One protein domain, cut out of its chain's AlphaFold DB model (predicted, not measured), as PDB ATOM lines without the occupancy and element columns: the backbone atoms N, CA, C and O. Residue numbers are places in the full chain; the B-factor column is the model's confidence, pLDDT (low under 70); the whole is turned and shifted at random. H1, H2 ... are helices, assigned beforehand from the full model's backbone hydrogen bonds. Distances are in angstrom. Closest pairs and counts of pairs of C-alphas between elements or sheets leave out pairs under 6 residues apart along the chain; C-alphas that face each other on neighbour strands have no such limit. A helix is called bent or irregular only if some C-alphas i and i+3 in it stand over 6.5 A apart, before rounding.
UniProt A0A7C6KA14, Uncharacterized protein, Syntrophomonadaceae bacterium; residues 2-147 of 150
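This is residues 2 to 147 of the 150 residues of an uncharacterized protein of Syntrophomonadaceae bacterium (UniProt A0A7C6KA14). A long straight helical shaft, H2b, has a small compact head of three helices, H3, H4 and H5, at one end, and at the other end the short arm H2a, bent off steeply, which makes a hairpin with H1 through a long loop. After the head, H6 crosses the shaft about perpendicular to it; few contacts join these parts. The printed part has 146 residues with six named helices, H1 to H6 in order, and no named strand; the class is all helix. It is extended, with a radius of gyration of the C-alphas of 28.5 A, and spans 89 by 28 by 28 A, a rod.

H1, residues 2 to 19, touches H2a, residues 36 to 43, with residues 14 to 18 alone; the closest C-alphas, of Ala 18 and Ala 39, are 6.0 A apart. They form a helical hairpin, opposite ways at a shallow tilt of 33 degrees, only just short of steep. H2, residues 36 to 79, was assigned as one helix by its hydrogen bonds but is bent: C-alphas 43 and 46 are 7.7 A apart, and H2a stands at a steep tilt of 64 degrees to H2b, residues 46 to 79. H3, residues 83 to 94, is close to H2b but not clearly touching, with the closest C-alphas, of Leu 78 and Leu 86, 6.8 A apart. H3 touches H4, residues 99 to 106, in a helical hairpin, closest at the C-alphas of Leu 91 and Val 102, 6.3 A. H5, residues 110 to 127, touches H3 about perpendicular at 88 degrees, closest at the C-alphas of Glu 85 and Ala 120, 5.6 A. H5 also touches H4, closest at the C-alphas of Glu 103 and Arg 110, 6.0 A. H5 and H2b only just touch, only at their ends, with 3 pairs of C-alphas within 8 A, the closest those of Ala 77 and Leu 124. H6, residues 132 to 145, touches H2b at 82 degrees, closest at the C-alphas of Ile 66 and Glu 134, 6.6 A. H5 and H6 are apart. In H1, H2a, H2b, H3, H4, H5 and H6 every O i to N i+4 pair is within hydrogen-bond range.

H1 begins at C-alpha 2 (-31.202, -4.306, -51.816) and is 25.9 A long. H2b measures 49.0 A, ending at C-alpha 79 (-71.174, -6.332, -31.092). H5 measures 26.0 A, and H6 ends at C-alpha 145 (-44.953, -3.665, -23.807).

The two farthest C-alphas, of Asp 25 and Ser 109, are 89.1 A apart. The printed part has no cut. The link from H1 to H2 is long, 16 residues; the others are tight. Mean pLDDT of the printed part is 78.2; residues 2 to 39, 41 and 142 to 147 are under 70.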
ATOM      1  N   VAL A   2     -32.065  -4.433 -53.016       38.72
ATOM      2  CA  VAL A   2     -31.202  -4.306 -51.816       38.72
ATOM      3  C   VAL A   2     -31.011  -5.639 -51.071       38.72
ATOM      4  O   VAL A   2     -29.901  -5.953 -50.663       38.72
ATOM      5  N   ARG A   3     -32.060  -6.471 -50.963       33.78
ATOM      6  CA  ARG A   3     -31.983  -7.790 -50.303       33.78
ATOM      7  C   ARG A   3     -31.068  -8.796 -51.020       33.78
ATOM      8  O   ARG A   3     -30.376  -9.532 -50.332       33.78
ATOM      9  N   SER A   4     -31.015  -8.797 -52.360       37.75
ATOM     10  CA  SER A   4     -30.106  -9.702 -53.089       37.75
ATOM     11  C   SER A   4     -28.650  -9.272 -52.930       37.75
ATOM     12  O   SER A   4     -27.809 -10.109 -52.646       37.75
ATOM     13  N   LYS A   5     -28.373  -7.961 -52.961       38.69
ATOM     14  CA  LYS A   5     -27.022  -7.430 -52.735       38.69
ATOM     15  C   LYS A   5     -26.466  -7.740 -51.345       38.69
ATOM     16  O   LYS A   5     -25.273  -7.989 -51.237       38.69
ATOM     17  N   ILE A   6     -27.302  -7.722 -50.299       44.19
ATOM     18  CA  ILE A   6     -26.892  -8.054 -48.919       44.19
ATOM     19  C   ILE A   6     -26.637  -9.562 -48.757       44.19
ATOM     20  O   ILE A   6     -25.728  -9.951 -48.029       44.19
ATOM     21  N   ALA A   7     -27.415 -10.411 -49.434       45.97
ATOM     22  CA  ALA A   7     -27.191 -11.856 -49.438       45.97
ATOM     23  C   ALA A   7     -25.913 -12.232 -50.216       45.97
ATOM     24  O   ALA A   7     -25.097 -12.996 -49.712       45.97
ATOM     25  N   GLU A   8     -25.694 -11.618 -51.384       48.47
ATOM     26  CA  GLU A   8     -24.501 -11.823 -52.222       48.47
ATOM     27  C   GLU A   8     -23.204 -11.388 -51.519       48.47
ATOM     28  O   GLU A   8     -22.200 -12.088 -51.603       48.47
ATOM     29  N   THR A   9     -23.212 -10.267 -50.785       53.41
ATOM     30  CA  THR A   9     -22.010  -9.797 -50.061       53.41
ATOM     31  C   THR A   9     -21.654 -10.680 -48.869       53.41
ATOM     32  O   THR A   9     -20.481 -10.970 -48.666       53.41
ATOM     33  N   ARG A  10     -22.644 -11.168 -48.109       54.88
ATOM     34  CA  ARG A  10     -22.399 -12.040 -46.946       54.88
ATOM     35  C   ARG A  10     -21.974 -13.457 -47.335       54.88
ATOM     36  O   ARG A  10     -21.138 -14.039 -46.653       54.88
ATOM     37  N   SER A  11     -22.520 -13.989 -48.429       56.53
ATOM     38  CA  SER A  11     -22.127 -15.291 -48.984       56.53
ATOM     39  C   SER A  11     -20.669 -15.270 -49.464       56.53
ATOM     40  O   SER A  11     -19.880 -16.120 -49.060       56.53
ATOM     41  N   ALA A  12     -20.265 -14.215 -50.186       58.66
ATOM     42  CA  ALA A  12     -18.886 -14.045 -50.642       58.66
ATOM     43  C   ALA A  12     -17.874 -13.913 -49.486       58.66
ATOM     44  O   ALA A  12     -16.765 -14.429 -49.580       58.66
ATOM     45  N   GLU A  13     -18.232 -13.251 -48.381       57.47
ATOM     46  CA  GLU A  13     -17.364 -13.116 -47.200       57.47
ATOM     47  C   GLU A  13     -17.155 -14.454 -46.469       57.47
ATOM     48  O   GLU A  13     -16.034 -14.757 -46.058       57.47
ATOM     49  N   ILE A  14     -18.202 -15.280 -46.354       59.88
ATOM     50  CA  ILE A  14     -18.137 -16.624 -45.750       59.88
ATOM     51  C   ILE A  14     -17.321 -17.575 -46.633       59.88
ATOM     52  O   ILE A  14     -16.466 -18.305 -46.133       59.88
ATOM     53  N   GLU A  15     -17.530 -17.523 -47.947       56.09
ATOM     54  CA  GLU A  15     -16.782 -18.322 -48.919       56.09
ATOM     55  C   GLU A  15     -15.303 -17.901 -48.963       56.09
ATOM     56  O   GLU A  15     -14.410 -18.744 -48.988       56.09
ATOM     57  N   THR A  16     -15.014 -16.601 -48.837       59.84
ATOM     58  CA  THR A  16     -13.642 -16.080 -48.715       59.84
ATOM     59  C   THR A  16     -12.979 -16.508 -47.403       59.84
ATOM     60  O   THR A  16     -11.789 -16.807 -47.393       59.84
ATOM     61  N   LEU A  17     -13.724 -16.589 -46.296       56.53
ATOM     62  CA  LEU A  17     -13.235 -17.122 -45.018       56.53
ATOM     63  C   LEU A  17     -12.959 -18.633 -45.085       56.53
ATOM     64  O   LEU A  17     -11.979 -19.091 -44.497       56.53
ATOM     65  N   ALA A  18     -13.773 -19.391 -45.824       54.31
ATOM     66  CA  ALA A  18     -13.540 -20.810 -46.087       54.31
ATOM     67  C   ALA A  18     -12.323 -21.027 -47.006       54.31
ATOM     68  O   ALA A  18     -11.497 -21.899 -46.751       54.31
ATOM     69  N   LEU A  19     -12.154 -20.185 -48.030       52.41
ATOM     70  CA  LEU A  19     -11.016 -20.227 -48.954       52.41
ATOM     71  C   LEU A  19      -9.715 -19.708 -48.330       52.41
ATOM     72  O   LEU A  19      -8.647 -20.179 -48.704       52.41
ATOM     73  N   ALA A  20      -9.775 -18.804 -47.346       51.78
ATOM     74  CA  ALA A  20      -8.608 -18.327 -46.594       51.78
ATOM     75  C   ALA A  20      -7.920 -19.430 -45.758       51.78
ATOM     76  O   ALA A  20      -6.817 -19.219 -45.250       51.78
ATOM     77  N   VAL A  21      -8.536 -20.612 -45.641       50.53
ATOM     78  CA  VAL A  21      -7.912 -21.840 -45.115       50.53
ATOM     79  C   VAL A  21      -6.846 -22.389 -46.080       50.53
ATOM     80  O   VAL A  21      -5.871 -23.016 -45.657       50.53
ATOM     81  N   HIS A  22      -6.965 -22.097 -47.375       47.34
ATOM     82  CA  HIS A  22      -5.946 -22.385 -48.376       47.34
ATOM     83  C   HIS A  22      -5.114 -21.122 -48.619       47.34
ATOM     84  O   HIS A  22      -5.578 -20.141 -49.195       47.34
ATOM     85  N   GLY A  23      -3.869 -21.122 -48.135       45.22
ATOM     86  CA  GLY A  23      -2.967 -19.988 -48.292       45.22
ATOM     87  C   GLY A  23      -2.749 -19.623 -49.762       45.22
ATOM     88  O   GLY A  23      -2.820 -20.474 -50.648       45.22
ATOM     89  N   TYR A  24      -2.414 -18.353 -50.004       45.12
ATOM     90  CA  TYR A  24      -2.235 -17.710 -51.320       45.12
ATOM     91  C   TYR A  24      -1.147 -18.341 -52.232       45.12
ATOM     92  O   TYR A  24      -0.920 -17.851 -53.331       45.12
ATOM     93  N   ASP A  25      -0.504 -19.432 -51.799       49.31
ATOM     94  CA  ASP A  25       0.561 -20.177 -52.495       49.31
ATOM     95  C   ASP A  25       0.246 -21.685 -52.656       49.31
ATOM     96  O   ASP A  25       1.126 -22.496 -52.940       49.31
ATOM     97  N   GLY A  26      -1.001 -22.115 -52.419       48.72
ATOM     98  CA  GLY A  26      -1.369 -23.541 -52.439       48.72
ATOM     99  C   GLY A  26      -0.823 -24.346 -51.251       48.72
ATOM    100  O   GLY A  26      -0.956 -25.567 -51.204       48.72
ATOM    101  N   MET A  27      -0.229 -23.671 -50.266       45.47
ATOM    102  CA  MET A  27       0.177 -24.253 -48.990       45.47
ATOM    103  C   MET A  27      -0.992 -24.154 -48.003       45.47
ATOM    104  O   MET A  27      -1.473 -23.056 -47.711       45.47
ATOM    105  N   CYS A  28      -1.448 -25.294 -47.472       45.75
ATOM    106  CA  CYS A  28      -2.370 -25.312 -46.336       45.75
ATOM    107  C   CYS A  28      -1.710 -24.582 -45.166       45.75
ATOM    108  O   CYS A  28      -0.732 -25.071 -44.594       45.75
ATOM    109  N   ILE A  29      -2.248 -23.420 -44.799       48.53
ATOM    110  CA  ILE A  29      -1.873 -22.764 -43.556       48.53
ATOM    111  C   ILE A  29      -2.468 -23.649 -42.460       48.53
ATOM    112  O   ILE A  29      -3.670 -23.611 -42.206       48.53
ATOM    113  N   GLN A  30      -1.637 -24.492 -41.842       49.19
ATOM    114  CA  GLN A  30      -2.005 -25.251 -40.648       49.19
ATOM    115  C   GLN A  30      -2.140 -24.297 -39.456       49.19
ATOM    116  O   GLN A  30      -1.380 -24.338 -38.495       49.19
ATOM    117  N   ASN A  31      -3.155 -23.441 -39.508       47.22
ATOM    118  CA  ASN A  31      -3.776 -22.916 -38.313       47.22
ATOM    119  C   ASN A  31      -4.683 -24.045 -37.836       47.22
ATOM    120  O   ASN A  31      -5.847 -24.118 -38.221       47.22
ATOM    121  N   SER A  32      -4.128 -24.957 -37.041       51.84
ATOM    122  CA  SER A  32      -4.735 -26.192 -36.517       51.84
ATOM    123  C   SER A  32      -6.028 -26.009 -35.701       51.84
ATOM    124  O   SER A  32      -6.502 -26.955 -35.081       51.84
ATOM    125  N   ASN A  33      -6.621 -24.814 -35.726       50.56
ATOM    126  CA  ASN A  33      -7.803 -24.424 -34.973       50.56
ATOM    127  C   ASN A  33      -8.921 -23.805 -35.832       50.56
ATOM    128  O   ASN A  33      -9.970 -23.493 -35.265       50.56
ATOM    129  N   ILE A  34      -8.768 -23.629 -37.158       54.56
ATOM    130  CA  ILE A  34      -9.951 -23.429 -38.020       54.56
ATOM    131  C   ILE A  34     -10.561 -24.814 -38.213       54.56
ATOM    132  O   ILE A  34     -10.292 -25.528 -39.171       54.56
ATOM    133  N   SER A  35     -11.255 -25.209 -37.152       60.06
ATOM    134  CA  SER A  35     -11.914 -26.485 -36.924       60.06
ATOM    135  C   SER A  35     -12.751 -26.887 -38.134       60.06
ATOM    136  O   SER A  35     -13.411 -26.033 -38.725       60.06
ATOM    137  N   ASP A  36     -12.808 -28.185 -38.435       60.41
ATOM    138  CA  ASP A  36     -13.733 -28.793 -39.405       60.41
ATOM    139  C   ASP A  36     -15.178 -28.267 -39.256       60.41
ATOM    140  O   ASP A  36     -15.931 -28.208 -40.225       60.41
ATOM    141  N   MET A  37     -15.557 -27.801 -38.057       59.50
ATOM    142  CA  MET A  37     -16.821 -27.102 -37.813       59.50
ATOM    143  C   MET A  37     -16.994 -25.807 -38.615       59.50
ATOM    144  O   MET A  37     -18.098 -25.538 -39.069       59.50
ATOM    145  N   THR A  38     -15.962 -24.980 -38.785       67.38
ATOM    146  CA  THR A  38     -16.065 -23.718 -39.536       67.38
ATOM    147  C   THR A  38     -16.260 -23.985 -41.029       67.38
ATOM    148  O   THR A  38     -17.097 -23.331 -41.649       67.38
ATOM    149  N   ALA A  39     -15.561 -24.983 -41.581       68.19
ATOM    150  CA  ALA A  39     -15.755 -25.436 -42.960       68.19
ATOM    151  C   ALA A  39     -17.156 -26.039 -43.156       68.19
ATOM    152  O   ALA A  39     -17.881 -25.639 -44.065       68.19
ATOM    153  N   TRP A  40     -17.594 -26.903 -42.235       70.88
ATOM    154  CA  TRP A  40     -18.935 -27.487 -42.262       70.88
ATOM    155  C   TRP A  40     -20.039 -26.424 -42.173       70.88
ATOM    156  O   TRP A  40     -21.027 -26.501 -42.900       70.88
ATOM    157  N   VAL A  41     -19.881 -25.407 -41.319       68.06
ATOM    158  CA  VAL A  41     -20.842 -24.298 -41.218       68.06
ATOM    159  C   VAL A  41     -20.898 -23.497 -42.515       68.06
ATOM    160  O   VAL A  41     -21.999 -23.156 -42.926       68.06
ATOM    161  N   ALA A  42     -19.765 -23.220 -43.169       72.19
ATOM    162  CA  ALA A  42     -19.748 -22.513 -44.450       72.19
ATOM    163  C   ALA A  42     -20.446 -23.322 -45.558       72.19
ATOM    164  O   ALA A  42     -21.298 -22.784 -46.260       72.19
ATOM    165  N   GLU A  43     -20.166 -24.625 -45.653       74.62
ATOM    166  CA  GLU A  43     -20.784 -25.525 -46.640       74.62
ATOM    167  C   GLU A  43     -22.293 -25.713 -46.426       74.62
ATOM    168  O   GLU A  43     -23.047 -25.893 -47.380       74.62
ATOM    169  N   ASN A  44     -22.751 -25.672 -45.172       77.31
ATOM    170  CA  ASN A  44     -24.153 -25.902 -44.818       77.31
ATOM    171  C   ASN A  44     -24.917 -24.605 -44.514       77.31
ATOM    172  O   ASN A  44     -26.101 -24.671 -44.172       77.31
ATOM    173  N   TYR A  45     -24.272 -23.439 -44.640       78.69
ATOM    174  CA  TYR A  45     -24.831 -22.152 -44.227       78.69
ATOM    175  C   TYR A  45     -26.156 -21.865 -44.922       78.69
ATOM    176  O   TYR A  45     -27.140 -21.582 -44.246       78.69
ATOM    177  N   ASP A  46     -26.209 -21.991 -46.249       78.56
ATOM    178  CA  ASP A  46     -27.410 -21.672 -47.025       78.56
ATOM    179  C   ASP A  46     -28.583 -22.580 -46.655       78.56
ATOM    180  O   ASP A  46     -29.714 -22.115 -46.513       78.56
ATOM    181  N   THR A  47     -28.313 -23.866 -46.413       82.31
ATOM    182  CA  THR A  47     -29.327 -24.833 -45.982       82.31
ATOM    183  C   THR A  47     -29.844 -24.500 -44.585       82.31
ATOM    184  O   THR A  47     -31.054 -24.426 -44.378       82.31
ATOM    185  N   ILE A  48     -28.944 -24.261 -43.625       80.50
ATOM    186  CA  ILE A  48     -29.313 -23.901 -42.249       80.50
ATOM    187  C   ILE A  48     -30.079 -22.574 -42.247       80.50
ATOM    188  O   ILE A  48     -31.125 -22.462 -41.617       80.50
ATOM    189  N   SER A  49     -29.591 -21.589 -42.997       80.19
ATOM    190  CA  SER A  49     -30.193 -20.268 -43.120       80.19
ATOM    191  C   SER A  49     -31.593 -20.346 -43.726       80.19
ATOM    192  O   SER A  49     -32.527 -19.790 -43.154       80.19
ATOM    193  N   ALA A  50     -31.773 -21.091 -44.820       80.88
ATOM    194  CA  ALA A  50     -33.077 -21.297 -45.443       80.88
ATOM    195  C   ALA A  50     -34.070 -21.979 -44.489       80.88
ATOM    196  O   ALA A  50     -35.212 -21.531 -44.378       80.88
ATOM    197  N   VAL A  51     -33.633 -23.009 -43.757       87.94
ATOM    198  CA  VAL A  51     -34.465 -23.688 -42.750       87.94
ATOM    199  C   VAL A  51     -34.851 -22.728 -41.625       87.94
ATOM    200  O   VAL A  51     -36.030 -22.644 -41.287       87.94
ATOM    201  N   CYS A  52     -33.899 -21.967 -41.079       84.62
ATOM    202  CA  CYS A  52     -34.175 -20.978 -40.038       84.62
ATOM    203  C   CYS A  52     -35.149 -19.897 -40.525       84.62
ATOM    204  O   CYS A  52     -36.095 -19.567 -39.815       84.62
ATOM    205  N   PHE A  53     -34.968 -19.374 -41.742       87.38
ATOM    206  CA  PHE A  53     -35.882 -18.383 -42.309       87.38
ATOM    207  C   PHE A  53     -37.289 -18.940 -42.491       87.38
ATOM    208  O   PHE A  53     -38.254 -18.275 -42.119       87.38
ATOM    209  N   GLN A  54     -37.411 -20.159 -43.014       89.00
ATOM    210  CA  GLN A  54     -38.705 -20.805 -43.189       89.00
ATOM    211  C   GLN A  54     -39.399 -21.050 -41.841       89.00
ATOM    212  O   GLN A  54     -40.603 -20.836 -41.727       89.00
ATOM    213  N   GLN A  55     -38.653 -21.464 -40.813       89.88
ATOM    214  CA  GLN A  55     -39.182 -21.622 -39.455       89.88
ATOM    215  C   GLN A  55     -39.690 -20.289 -38.899       89.88
ATOM    216  O   GLN A  55     -40.836 -20.212 -38.463       89.88
ATOM    217  N   SER A  56     -38.890 -19.222 -38.992       87.88
ATOM    218  CA  SER A  56     -39.306 -17.888 -38.547       87.88
ATOM    219  C   SER A  56     -40.528 -17.373 -39.312       87.88
ATOM    220  O   SER A  56     -41.417 -16.771 -38.719       87.88
ATOM    221  N   GLU A  57     -40.609 -17.612 -40.622       91.00
ATOM    222  CA  GLU A  57     -41.775 -17.230 -41.422       91.00
ATOM    223  C   GLU A  57     -43.036 -17.967 -40.958       91.00
ATOM    224  O   GLU A  57     -44.080 -17.342 -40.761       91.00
ATOM    225  N   GLN A  58     -42.939 -19.276 -40.713       91.38
ATOM    226  CA  GLN A  58     -44.052 -20.076 -40.202       91.38
ATOM    227  C   GLN A  58     -44.505 -19.623 -38.809       91.38
ATOM    228  O   GLN A  58     -45.709 -19.548 -38.555       91.38
ATOM    229  N   GLU A  59     -43.568 -19.288 -37.922       89.00
ATOM    230  CA  GLU A  59     -43.866 -18.739 -36.597       89.00
ATOM    231  C   GLU A  59     -44.609 -17.405 -36.702       89.00
ATOM    232  O   GLU A  59     -45.688 -17.258 -36.128       89.00
ATOM    233  N   ILE A  60     -44.106 -16.468 -37.515       89.69
ATOM    234  CA  ILE A  60     -44.751 -15.167 -37.739       89.69
ATOM    235  C   ILE A  60     -46.159 -15.350 -38.318       89.69
ATOM    236  O   ILE A  60     -47.111 -14.726 -37.850       89.69
ATOM    237  N   MET A  61     -46.323 -16.220 -39.318       93.00
ATOM    238  CA  MET A  61     -47.637 -16.501 -39.904       93.00
ATOM    239  C   MET A  61     -48.614 -17.070 -38.873       93.00
ATOM    240  O   MET A  61     -49.786 -16.683 -38.855       93.00
ATOM    241  N   ARG A  62     -48.142 -17.966 -38.000       90.00
ATOM    242  CA  ARG A  62     -48.950 -18.515 -36.910       90.00
ATOM    243  C   ARG A  62     -49.378 -17.419 -35.937       90.00
ATOM    244  O   ARG A  62     -50.558 -17.357 -35.595       90.00
ATOM    245  N   GLU A  63     -48.461 -16.548 -35.519       90.44
ATOM    246  CA  GLU A  63     -48.789 -15.428 -34.630       90.44
ATOM    247  C   GLU A  63     -49.832 -14.491 -35.251       90.44
ATOM    248  O   GLU A  63     -50.812 -14.143 -34.592       90.44
ATOM    249  N   ILE A  64     -49.673 -14.139 -36.532       91.12
ATOM    250  CA  ILE A  64     -50.632 -13.302 -37.270       91.12
ATOM    251  C   ILE A  64     -52.020 -13.945 -37.273       91.12
ATOM    252  O   ILE A  64     -53.013 -13.261 -37.026       91.12
ATOM    253  N   LEU A  65     -52.103 -15.252 -37.530       92.00
ATOM    254  CA  LEU A  65     -53.373 -15.974 -37.541       92.00
ATOM    255  C   LEU A  65     -54.049 -15.951 -36.162       92.00
ATOM    256  O   LEU A  65     -55.248 -15.686 -36.068       92.00
ATOM    257  N   ILE A  66     -53.290 -16.203 -35.091       89.62
ATOM    258  CA  ILE A  66     -53.804 -16.173 -33.714       89.62
ATOM    259  C   ILE A  66     -54.304 -14.768 -33.364       89.62
ATOM    260  O   ILE A  66     -55.417 -14.624 -32.857       89.62
ATOM    261  N   LEU A  67     -53.528 -13.727 -33.678       89.56
ATOM    262  CA  LEU A  67     -53.921 -12.336 -33.447       89.56
ATOM    263  C   LEU A  67     -55.170 -11.954 -34.245       89.56
ATOM    264  O   LEU A  67     -56.078 -11.343 -33.687       89.56
ATOM    265  N   GLY A  68     -55.254 -12.349 -35.517       89.94
ATOM    266  CA  GLY A  68     -56.435 -12.116 -36.350       89.94
ATOM    267  C   GLY A  68     -57.691 -12.762 -35.763       89.94
ATOM    268  O   GLY A  68     -58.728 -12.111 -35.637       89.94
ATOM    269  N   ASN A  69     -57.583 -14.011 -35.306       90.19
ATOM    270  CA  ASN A  69     -58.681 -14.699 -34.626       90.19
ATOM    271  C   ASN A  69     -59.080 -14.003 -33.319       90.19
ATOM    272  O   ASN A  69     -60.267 -13.901 -33.007       90.19
ATOM    273  N   LEU A  70     -58.105 -13.506 -32.556       89.56
ATOM    274  CA  LEU A  70     -58.353 -12.788 -31.311       89.56
ATOM    275  C   LEU A  70     -59.068 -11.454 -31.553       89.56
ATOM    276  O   LEU A  70     -60.035 -11.151 -30.852       89.56
ATOM    277  N   VAL A  71     -58.649 -10.692 -32.566       90.50
ATOM    278  CA  VAL A  71     -59.332  -9.458 -32.985       90.50
ATOM    279  C   VAL A  71     -60.779  -9.765 -33.356       90.50
ATOM    280  O   VAL A  71     -61.682  -9.160 -32.784       90.50
ATOM    281  N   GLN A  72     -61.014 -10.774 -34.200       90.56
ATOM    282  CA  GLN A  72     -62.369 -11.156 -34.599       90.56
ATOM    283  C   GLN A  72     -63.235 -11.570 -33.399       90.56
ATOM    284  O   GLN A  72     -64.408 -11.207 -33.316       90.56
ATOM    285  N   LYS A  73     -62.675 -12.312 -32.433       90.00
ATOM    286  CA  LYS A  73     -63.381 -12.669 -31.191       90.00
ATOM    287  C   LYS A  73     -63.769 -11.433 -30.380       90.00
ATOM    288  O   LYS A  73     -64.878 -11.387 -29.851       90.00
ATOM    289  N   ILE A  74     -62.869 -10.456 -30.265       90.06
ATOM    290  CA  ILE A  74     -63.133  -9.199 -29.557       90.06
ATOM    291  C   ILE A  74     -64.218  -8.404 -30.275       90.06
ATOM    292  O   ILE A  74     -65.155  -7.962 -29.618       90.06
ATOM    293  N   GLU A  75     -64.136  -8.259 -31.595       90.94
ATOM    294  CA  GLU A  75     -65.147  -7.563 -32.396       90.94
ATOM    295  C   GLU A  75     -66.530  -8.190 -32.200       90.94
ATOM    296  O   GLU A  75     -67.462  -7.501 -31.785       90.94
ATOM    297  N   ASN A  76     -66.634  -9.513 -32.344       90.12
ATOM    298  CA  ASN A  76     -67.882 -10.242 -32.119       90.12
ATOM    299  C   ASN A  76     -68.415 -10.052 -30.687       90.12
ATOM    300  O   ASN A  76     -69.620  -9.945 -30.472       90.12
ATOM    301  N   ALA A  77     -67.532 -10.013 -29.682       90.25
ATOM    302  CA  ALA A  77     -67.933  -9.781 -28.297       90.25
ATOM    303  C   ALA A  77     -68.410  -8.337 -28.062       90.25
ATOM    304  O   ALA A  77     -69.345  -8.119 -27.288       90.25
ATOM    305  N   LEU A  78     -67.799  -7.352 -28.727       91.00
ATOM    306  CA  LEU A  78     -68.201  -5.946 -28.653       91.00
ATOM    307  C   LEU A  78     -69.549  -5.694 -29.338       91.00
ATOM    308  O   LEU A  78     -70.321  -4.879 -28.835       91.00
ATOM    309  N   GLU A  79     -69.867  -6.409 -30.418       91.25
ATOM    310  CA  GLU A  79     -71.174  -6.332 -31.092       91.25
ATOM    311  C   GLU A  79     -72.347  -6.755 -30.195       91.25
ATOM    312  O   GLU A  79     -73.474  -6.293 -30.380       91.25
ATOM    313  N   LEU A  80     -72.095  -7.597 -29.188       90.50
ATOM    314  CA  LEU A  80     -73.116  -8.023 -28.226       90.50
ATOM    315  C   LEU A  80     -73.449  -6.942 -27.188       90.50
ATOM    316  O   LEU A  80     -74.489  -7.025 -26.529       90.50
ATOM    317  N   LEU A  81     -72.585  -5.939 -27.018       93.19
ATOM    318  CA  LEU A  81     -72.808  -4.873 -26.051       93.19
ATOM    319  C   LEU A  81     -73.860  -3.886 -26.544       93.19
ATOM    320  O   LEU A  81     -73.912  -3.488 -27.708       93.19
ATOM    321  N   LYS A  82     -74.663  -3.377 -25.609       95.12
ATOM    322  CA  LYS A  82     -75.585  -2.282 -25.927       95.12
ATOM    323  C   LYS A  82     -74.786  -1.028 -26.304       95.12
ATOM    324  O   LYS A  82     -73.738  -0.775 -25.708       95.12
ATOM    325  N   PRO A  83     -75.319  -0.126 -27.147       95.38
ATOM    326  CA  PRO A  83     -74.604   1.091 -27.549       95.38
ATOM    327  C   PRO A  83     -74.087   1.944 -26.377       95.38
ATOM    328  O   PRO A  83     -73.011   2.531 -26.448       95.38
ATOM    329  N   LYS A  84     -74.832   1.994 -25.262       94.94
ATOM    330  CA  LYS A  84     -74.406   2.701 -24.042       94.94
ATOM    331  C   LYS A  84     -73.249   2.005 -23.323       94.94
ATOM    332  O   LYS A  84     -72.380   2.690 -22.798       94.94
ATOM    333  N   GLU A  85     -73.256   0.677 -23.285       96.00
ATOM    334  CA  GLU A  85     -72.193  -0.141 -22.692       96.00
ATOM    335  C   GLU A  85     -70.907   0.015 -23.501       96.00
ATOM    336  O   GLU A  85     -69.886   0.423 -22.948       96.00
ATOM    337  N   LEU A  86     -70.999  -0.176 -24.822       96.19
ATOM    338  CA  LEU A  86     -69.889   0.008 -25.753       96.19
ATOM    339  C   LEU A  86     -69.278   1.406 -25.624       96.19
ATOM    340  O   LEU A  86     -68.063   1.546 -25.526       96.19
ATOM    341  N   ARG A  87     -70.112   2.450 -25.543       96.88
ATOM    342  CA  ARG A  87     -69.627   3.826 -25.404       96.88
ATOM    343  C   ARG A  87     -68.876   4.068 -24.094       96.88
ATOM    344  O   ARG A  87     -67.900   4.813 -24.092       96.88
ATOM    345  N   VAL A  88     -69.310   3.470 -22.984       97.00
ATOM    346  CA  VAL A  88     -68.586   3.585 -21.707       97.00
ATOM    347  C   VAL A  88     -67.242   2.862 -21.779       97.00
ATOM    348  O   VAL A  88     -66.250   3.422 -21.312       97.00
ATOM    349  N   ILE A  89     -67.196   1.668 -22.380       96.06
ATOM    350  CA  ILE A  89     -65.959   0.899 -22.584       96.06
ATOM    351  C   ILE A  89     -64.982   1.663 -23.488       96.06
ATOM    352  O   ILE A  89     -63.829   1.852 -23.113       96.06
ATOM    353  N   ASP A  90     -65.444   2.182 -24.624       95.56
ATOM    354  CA  ASP A  90     -64.646   2.997 -25.550       95.56
ATOM    355  C   ASP A  90     -64.010   4.202 -24.835       95.56
ATOM    356  O   ASP A  90     -62.791   4.373 -24.825       95.56
ATOM    357  N   LEU A  91     -64.815   5.006 -24.136       96.81
ATOM    358  CA  LEU A  91     -64.304   6.194 -23.453       96.81
ATOM    359  C   LEU A  91     -63.359   5.853 -22.291       96.81
ATOM    360  O   LEU A  91     -62.379   6.565 -22.074       96.81
ATOM    361  N   ARG A  92     -63.657   4.806 -21.509       95.75
ATOM    362  CA  ARG A  92     -62.917   4.512 -20.274       95.75
ATOM    363  C   ARG A  92     -61.717   3.598 -20.487       95.75
ATOM    364  O   ARG A  92     -60.664   3.851 -19.907       95.75
ATOM    365  N   ASP A  93     -61.890   2.524 -21.244       93.19
ATOM    366  CA  ASP A  93     -60.932   1.424 -21.342       93.19
ATOM    367  C   ASP A  93     -60.109   1.478 -22.635       93.19
ATOM    368  O   ASP A  93     -58.946   1.075 -22.600       93.19
ATOM    369  N   VAL A  94     -60.644   2.040 -23.727       91.25
ATOM    370  CA  VAL A  94     -59.901   2.233 -24.989       91.25
ATOM    371  C   VAL A  94     -59.194   3.590 -25.001       91.25
ATOM    372  O   VAL A  94     -57.970   3.644 -25.049       91.25
ATOM    373  N   GLN A  95     -59.938   4.689 -24.852       93.69
ATOM    374  CA  GLN A  95     -59.398   6.061 -24.868       93.69
ATOM    375  C   GLN A  95     -58.758   6.499 -23.541       93.69
ATOM    376  O   GLN A  95     -58.233   7.605 -23.444       93.69
ATOM    377  N   LYS A  96     -58.834   5.658 -22.502       95.56
ATOM    378  CA  LYS A  96     -58.246   5.887 -21.169       95.56
ATOM    379  C   LYS A  96     -58.688   7.188 -20.470       95.56
ATOM    380  O   LYS A  96     -57.998   7.661 -19.567       95.56
ATOM    381  N   LEU A  97     -59.858   7.744 -20.805       95.94
ATOM    382  CA  LEU A  97     -60.343   8.996 -20.207       95.94
ATOM    383  C   LEU A  97     -60.666   8.840 -18.721       95.94
ATOM    384  O   LEU A  97     -61.109   7.782 -18.262       95.94
ATOM    385  N   THR A  98     -60.522   9.920 -17.958       96.19
ATOM    386  CA  THR A  98     -60.878   9.966 -16.535       96.19
ATOM    387  C   THR A  98     -62.387   9.827 -16.322       96.19
ATOM    388  O   THR A  98     -63.199  10.170 -17.181       96.19
ATOM    389  N   TRP A  99     -62.807   9.373 -15.137       95.69
ATOM    390  CA  TRP A  99     -64.234   9.247 -14.815       95.69
ATOM    391  C   TRP A  99     -65.001  10.568 -14.971       95.69
ATOM    392  O   TRP A  99     -66.093  10.566 -15.529       95.69
ATOM    393  N   ALA A 100     -64.395  11.695 -14.587       95.94
ATOM    394  CA  ALA A 100     -65.007  13.014 -14.731       95.94
ATOM    395  C   ALA A 100     -65.235  13.416 -16.202       95.94
ATOM    396  O   ALA A 100     -66.175  14.146 -16.518       95.94
ATOM    397  N   GLU A 101     -64.382  12.969 -17.125       97.31
ATOM    398  CA  GLU A 101     -64.567  13.179 -18.567       97.31
ATOM    399  C   GLU A 101     -65.647  12.262 -19.134       97.31
ATOM    400  O   GLU A 101     -66.490  12.716 -19.911       97.31
ATOM    401  N   VAL A 102     -65.662  10.995 -18.709       97.06
ATOM    402  CA  VAL A 102     -66.693  10.028 -19.104       97.06
ATOM    403  C   VAL A 102     -68.074  10.513 -18.667       97.06
ATOM    404  O   VAL A 102     -68.999  10.513 -19.473       97.06
ATOM    405  N   GLU A 103     -68.222  10.992 -17.430       97.50
ATOM    406  CA  GLU A 103     -69.479  11.546 -16.908       97.50
ATOM    407  C   GLU A 103     -69.976  12.731 -17.739       97.50
ATOM    408  O   GLU A 103     -71.140  12.756 -18.144       97.50
ATOM    409  N   ARG A 104     -69.083  13.674 -18.070       96.00
ATOM    410  CA  ARG A 104     -69.410  14.826 -18.925       96.00
ATOM    411  C   ARG A 104     -69.875  14.398 -20.316       96.00
ATOM    412  O   ARG A 104     -70.861  14.937 -20.817       96.00
ATOM    413  N   LYS A 105     -69.199  13.425 -20.934       96.44
ATOM    414  CA  LYS A 105     -69.544  12.927 -22.277       96.44
ATOM    415  C   LYS A 105     -70.826  12.090 -22.289       96.44
ATOM    416  O   LYS A 105     -71.613  12.207 -23.222       96.44
ATOM    417  N   MET A 106     -71.043  11.269 -21.263       95.81
ATOM    418  CA  MET A 106     -72.207  10.383 -21.156       95.81
ATOM    419  C   MET A 106     -73.446  11.081 -20.592       95.81
ATOM    420  O   MET A 106     -74.551  10.575 -20.776       95.81
ATOM    421  N   ARG A 107     -73.275  12.222 -19.908       95.94
ATOM    422  CA  ARG A 107     -74.321  12.917 -19.134       95.94
ATOM    423  C   ARG A 107     -74.984  11.999 -18.098       95.94
ATOM    424  O   ARG A 107     -76.194  12.038 -17.894       95.94
ATOM    425  N   LEU A 108     -74.176  11.157 -17.460       94.69
ATOM    426  CA  LEU A 108     -74.579  10.211 -16.419       94.69
ATOM    427  C   LEU A 108     -73.658  10.368 -15.212       94.69
ATOM    428  O   LEU A 108     -72.502  10.759 -15.362       94.69
ATOM    429  N   SER A 109     -74.155  10.025 -14.022       96.75
ATOM    430  CA  SER A 109     -73.330  10.033 -12.810       96.75
ATOM    431  C   SER A 109     -72.225   8.977 -12.867       96.75
ATOM    432  O   SER A 109     -72.402   7.902 -13.452       96.75
ATOM    433  N   ARG A 110     -71.124   9.218 -12.144       95.44
ATOM    434  CA  ARG A 110     -70.032   8.244 -11.976       95.44
ATOM    435  C   ARG A 110     -70.517   6.843 -11.645       95.44
ATOM    436  O   ARG A 110     -70.026   5.856 -12.191       95.44
ATOM    437  N   ARG A 111     -71.471   6.758 -10.714       97.12
ATOM    438  CA  ARG A 111     -72.012   5.491 -10.219       97.12
ATOM    439  C   ARG A 111     -72.709   4.728 -11.339       97.12
ATOM    440  O   ARG A 111     -72.467   3.536 -11.479       97.12
ATOM    441  N   GLN A 112     -73.511   5.413 -12.156       96.94
ATOM    442  CA  GLN A 112     -74.175   4.805 -13.311       96.94
ATOM    443  C   GLN A 112     -73.159   4.332 -14.353       96.94
ATOM    444  O   GLN A 112     -73.219   3.175 -14.755       96.94
ATOM    445  N   CYS A 113     -72.188   5.171 -14.732       96.12
ATOM    446  CA  CYS A 113     -71.133   4.783 -15.676       96.12
ATOM    447  C   CYS A 113     -70.330   3.572 -15.174       96.12
ATOM    448  O   CYS A 113     -70.039   2.657 -15.939       96.12
ATOM    449  N   SER A 114     -70.005   3.533 -13.879       96.44
ATOM    450  CA  SER A 114     -69.295   2.409 -13.258       96.44
ATOM    451  C   SER A 114     -70.112   1.114 -13.277       96.44
ATOM    452  O   SER A 114     -69.568   0.054 -13.582       96.44
ATOM    453  N   THR A 115     -71.416   1.185 -12.992       97.50
ATOM    454  CA  THR A 115     -72.311   0.024 -13.088       97.50
ATOM    455  C   THR A 115     -72.410  -0.482 -14.525       97.50
ATOM    456  O   THR A 115     -72.184  -1.665 -14.750       97.50
ATOM    457  N   ILE A 116     -72.625   0.414 -15.495       97.06
ATOM    458  CA  ILE A 116     -72.677   0.068 -16.924       97.06
ATOM    459  C   ILE A 116     -71.378  -0.617 -17.363       97.06
ATOM    460  O   ILE A 116     -71.418  -1.675 -17.982       97.06
ATOM    461  N   ARG A 117     -70.213  -0.061 -16.995       96.62
ATOM    462  CA  ARG A 117     -68.914  -0.681 -17.293       96.62
ATOM    463  C   ARG A 117     -68.809  -2.081 -16.697       96.62
ATOM    464  O   ARG A 117     -68.315  -2.986 -17.353       96.62
ATOM    465  N   ARG A 118     -69.238  -2.261 -15.446       96.50
ATOM    466  CA  ARG A 118     -69.167  -3.558 -14.762       96.50
ATOM    467  C   ARG A 118     -70.028  -4.607 -15.460       96.50
ATOM    468  O   ARG A 118     -69.565  -5.722 -15.659       96.50
ATOM    469  N   GLU A 119     -71.248  -4.240 -15.839       95.00
ATOM    470  CA  GLU A 119     -72.163  -5.112 -16.581       95.00
ATOM    471  C   GLU A 119     -71.590  -5.476 -17.956       95.00
ATOM    472  O   GLU A 119     -71.553  -6.653 -18.306       95.00
ATOM    473  N   ALA A 120     -71.061  -4.494 -18.692       94.69
ATOM    474  CA  ALA A 120     -70.405  -4.713 -19.979       94.69
ATOM    475  C   ALA A 120     -69.196  -5.654 -19.857       94.69
ATOM    476  O   ALA A 120     -69.097  -6.641 -20.579       94.69
ATOM    477  N   MET A 121     -68.307  -5.406 -18.890       92.75
ATOM    478  CA  MET A 121     -67.138  -6.257 -18.644       92.75
ATOM    479  C   MET A 121     -67.528  -7.679 -18.252       92.75
ATOM    480  O   MET A 121     -66.878  -8.625 -18.684       92.75
ATOM    481  N   SER A 122     -68.599  -7.848 -17.472       91.50
ATOM    482  CA  SER A 122     -69.101  -9.176 -17.118       91.50
ATOM    483  C   SER A 122     -69.610  -9.942 -18.343       91.50
ATOM    484  O   SER A 122     -69.351 -11.140 -18.464       91.50
ATOM    485  N   GLN A 123     -70.282  -9.260 -19.274       90.06
ATOM    486  CA  GLN A 123     -70.719  -9.860 -20.535       90.06
ATOM    487  C   GLN A 123     -69.526 -10.239 -21.420       90.06
ATOM    488  O   GLN A 123     -69.449 -11.376 -21.881       90.06
ATOM    489  N   LEU A 124     -68.558  -9.333 -21.581       90.88
ATOM    490  CA  LEU A 124     -67.341  -9.597 -22.350       90.88
ATOM    491  C   LEU A 124     -66.555 -10.784 -21.785       90.88
ATOM    492  O   LEU A 124     -66.191 -11.679 -22.537       90.88
ATOM    493  N   GLN A 125     -66.358 -10.849 -20.465       87.62
ATOM    494  CA  GLN A 125     -65.659 -11.963 -19.809       87.62
ATOM    495  C   GLN A 125     -66.335 -13.318 -20.034       87.62
ATOM    496  O   GLN A 125     -65.662 -14.341 -20.078       87.62
ATOM    497  N   ARG A 126     -67.662 -13.339 -20.169       84.81
ATOM    498  CA  ARG A 126     -68.408 -14.576 -20.411       84.81
ATOM    499  C   ARG A 126     -68.238 -15.091 -21.843       84.81
ATOM    500  O   ARG A 126     -68.331 -16.296 -22.058       84.81
ATOM    501  N   VAL A 127     -68.032 -14.195 -22.805       84.44
ATOM    502  CA  VAL A 127     -67.922 -14.531 -24.235       84.44
ATOM    503  C   VAL A 127     -66.465 -14.744 -24.645       84.44
ATOM    504  O   VAL A 127     -66.165 -15.613 -25.463       84.44
ATOM    505  N   LEU A 128     -65.546 -13.985 -24.051       84.19
ATOM    506  CA  LEU A 128     -64.120 -14.049 -24.339       84.19
ATOM    507  C   LEU A 128     -63.466 -15.178 -23.544       84.19
ATOM    508  O   LEU A 128     -62.859 -14.967 -22.494       84.19
ATOM    509  N   TYR A 129     -63.577 -16.396 -24.071       80.38
ATOM    510  CA  TYR A 129     -62.730 -17.500 -23.643       80.38
ATOM    511  C   TYR A 129     -61.445 -17.516 -24.476       80.38
ATOM    512  O   TYR A 129     -61.476 -17.763 -25.686       80.38
ATOM    513  N   LEU A 130     -60.320 -17.242 -23.814       77.06
ATOM    514  CA  LEU A 130     -58.989 -17.347 -24.407       77.06
ATOM    515  C   LEU A 130     -58.449 -18.762 -24.227       77.06
ATOM    516  O   LEU A 130     -58.418 -19.262 -23.093       77.06
ATOM    517  N   ASN A 131     -58.000 -19.369 -25.325       81.69
ATOM    518  CA  ASN A 131     -57.261 -20.629 -25.289       81.69
ATOM    519  C   ASN A 131     -55.808 -20.404 -24.820       81.69
ATOM    520  O   ASN A 131     -55.353 -19.266 -24.681       81.69
ATOM    521  N   ASP A 132     -55.085 -21.487 -24.534       80.38
ATOM    522  CA  ASP A 132     -53.733 -21.396 -23.966       80.38
ATOM    523  C   ASP A 132     -52.741 -20.703 -24.913       80.38
ATOM    524  O   ASP A 132     -51.908 -19.920 -24.460       80.38
ATOM    525  N   GLU A 133     -52.876 -20.909 -26.227       79.88
ATOM    526  CA  GLU A 133     -52.017 -20.268 -27.232       79.88
ATOM    527  C   GLU A 133     -52.204 -18.745 -27.258       79.88
ATOM    528  O   GLU A 133     -51.229 -17.994 -27.226       79.88
ATOM    529  N   GLU A 134     -53.453 -18.277 -27.237       83.88
ATOM    530  CA  GLU A 134     -53.802 -16.857 -27.166       83.88
ATOM    531  C   GLU A 134     -53.275 -16.214 -25.876       83.88
ATOM    532  O   GLU A 134     -52.772 -15.091 -25.902       83.88
ATOM    533  N   ARG A 135     -53.354 -16.927 -24.744       82.62
ATOM    534  CA  ARG A 135     -52.858 -16.437 -23.447       82.62
ATOM    535  C   ARG A 135     -51.344 -16.278 -23.436       82.62
ATOM    536  O   ARG A 135     -50.860 -15.247 -22.977       82.62
ATOM    537  N   VAL A 136     -50.614 -17.281 -23.923       83.31
ATOM    538  CA  VAL A 136     -49.145 -17.254 -23.986       83.31
ATOM    539  C   VAL A 136     -48.674 -16.121 -24.892       83.31
ATOM    540  O   VAL A 136     -47.795 -15.349 -24.511       83.31
ATOM    541  N   LEU A 137     -49.309 -15.976 -26.057       81.31
ATOM    542  CA  LEU A 137     -48.975 -14.928 -27.010       81.31
ATOM    543  C   LEU A 137     -49.201 -13.538 -26.398       81.31
ATOM    544  O   LEU A 137     -48.295 -12.707 -26.411       81.31
ATOM    545  N   LEU A 138     -50.359 -13.304 -25.771       77.81
ATOM    546  CA  LEU A 138     -50.645 -12.038 -25.089       77.81
ATOM    547  C   LEU A 138     -49.694 -11.750 -23.921       77.81
ATOM    548  O   LEU A 138     -49.254 -10.610 -23.791       77.81
ATOM    549  N   ALA A 139     -49.352 -12.744 -23.096       80.56
ATOM    550  CA  ALA A 139     -48.407 -12.568 -21.992       80.56
ATOM    551  C   ALA A 139     -47.039 -12.086 -22.503       80.56
ATOM    552  O   ALA A 139     -46.508 -11.098 -21.999       80.56
ATOM    553  N   GLY A 140     -46.543 -12.688 -23.589       78.06
ATOM    554  CA  GLY A 140     -45.304 -12.253 -24.233       78.06
ATOM    555  C   GLY A 140     -45.365 -10.824 -24.790       78.06
ATOM    556  O   GLY A 140     -44.366 -10.110 -24.770       78.06
ATOM    557  N   TYR A 141     -46.520 -10.354 -25.274       74.31
ATOM    558  CA  TYR A 141     -46.676  -8.951 -25.690       74.31
ATOM    559  C   TYR A 141     -46.785  -7.979 -24.510       74.31
ATOM    560  O   TYR A 141     -46.267  -6.871 -24.611       74.31
ATOM    561  N   VAL A 142     -47.412  -8.378 -23.400       65.12
ATOM    562  CA  VAL A 142     -47.503  -7.548 -22.187       65.12
ATOM    563  C   VAL A 142     -46.117  -7.345 -21.572       65.12
ATOM    564  O   VAL A 142     -45.737  -6.207 -21.322       65.12
ATOM    565  N   GLU A 143     -45.322  -8.408 -21.443       65.06
ATOM    566  CA  GLU A 143     -43.946  -8.327 -20.928       65.06
ATOM    567  C   GLU A 143     -43.034  -7.464 -21.815       65.06
ATOM    568  O   GLU A 143     -42.172  -6.741 -21.320       65.06
ATOM    569  N   ARG A 144     -43.244  -7.489 -23.138       62.47
ATOM    570  CA  ARG A 144     -42.507  -6.640 -24.092       62.47
ATOM    571  C   ARG A 144     -43.021  -5.195 -24.142       62.47
ATOM    572  O   ARG A 144     -42.280  -4.303 -24.545       62.47
ATOM    573  N   GLY A 145     -44.276  -4.963 -23.759       52.91
ATOM    574  CA  GLY A 145     -44.953  -3.665 -23.807       52.91
ATOM    575  C   GLY A 145     -44.660  -2.745 -22.619       52.91
ATOM    576  O   GLY A 145     -44.810  -1.533 -22.755       52.91
ATOM    577  N   GLU A 146     -44.178  -3.275 -21.490       45.94
ATOM    578  CA  GLU A 146     -43.777  -2.478 -20.313       45.94
ATOM    579  C   GLU A 146     -42.448  -1.709 -20.500       45.94
ATOM    580  O   GLU A 146     -41.995  -1.022 -19.589       45.94
ATOM    581  N   GLY A 147     -41.834  -1.766 -21.691       42.41
ATOM    582  CA  GLY A 147     -40.613  -1.027 -22.042       42.41
ATOM    583  C   GLY A 147     -40.777   0.072 -23.099       42.41
ATOM    584  O   GLY A 147     -39.775   0.648 -23.514       42.41
TER     585      GLY A 147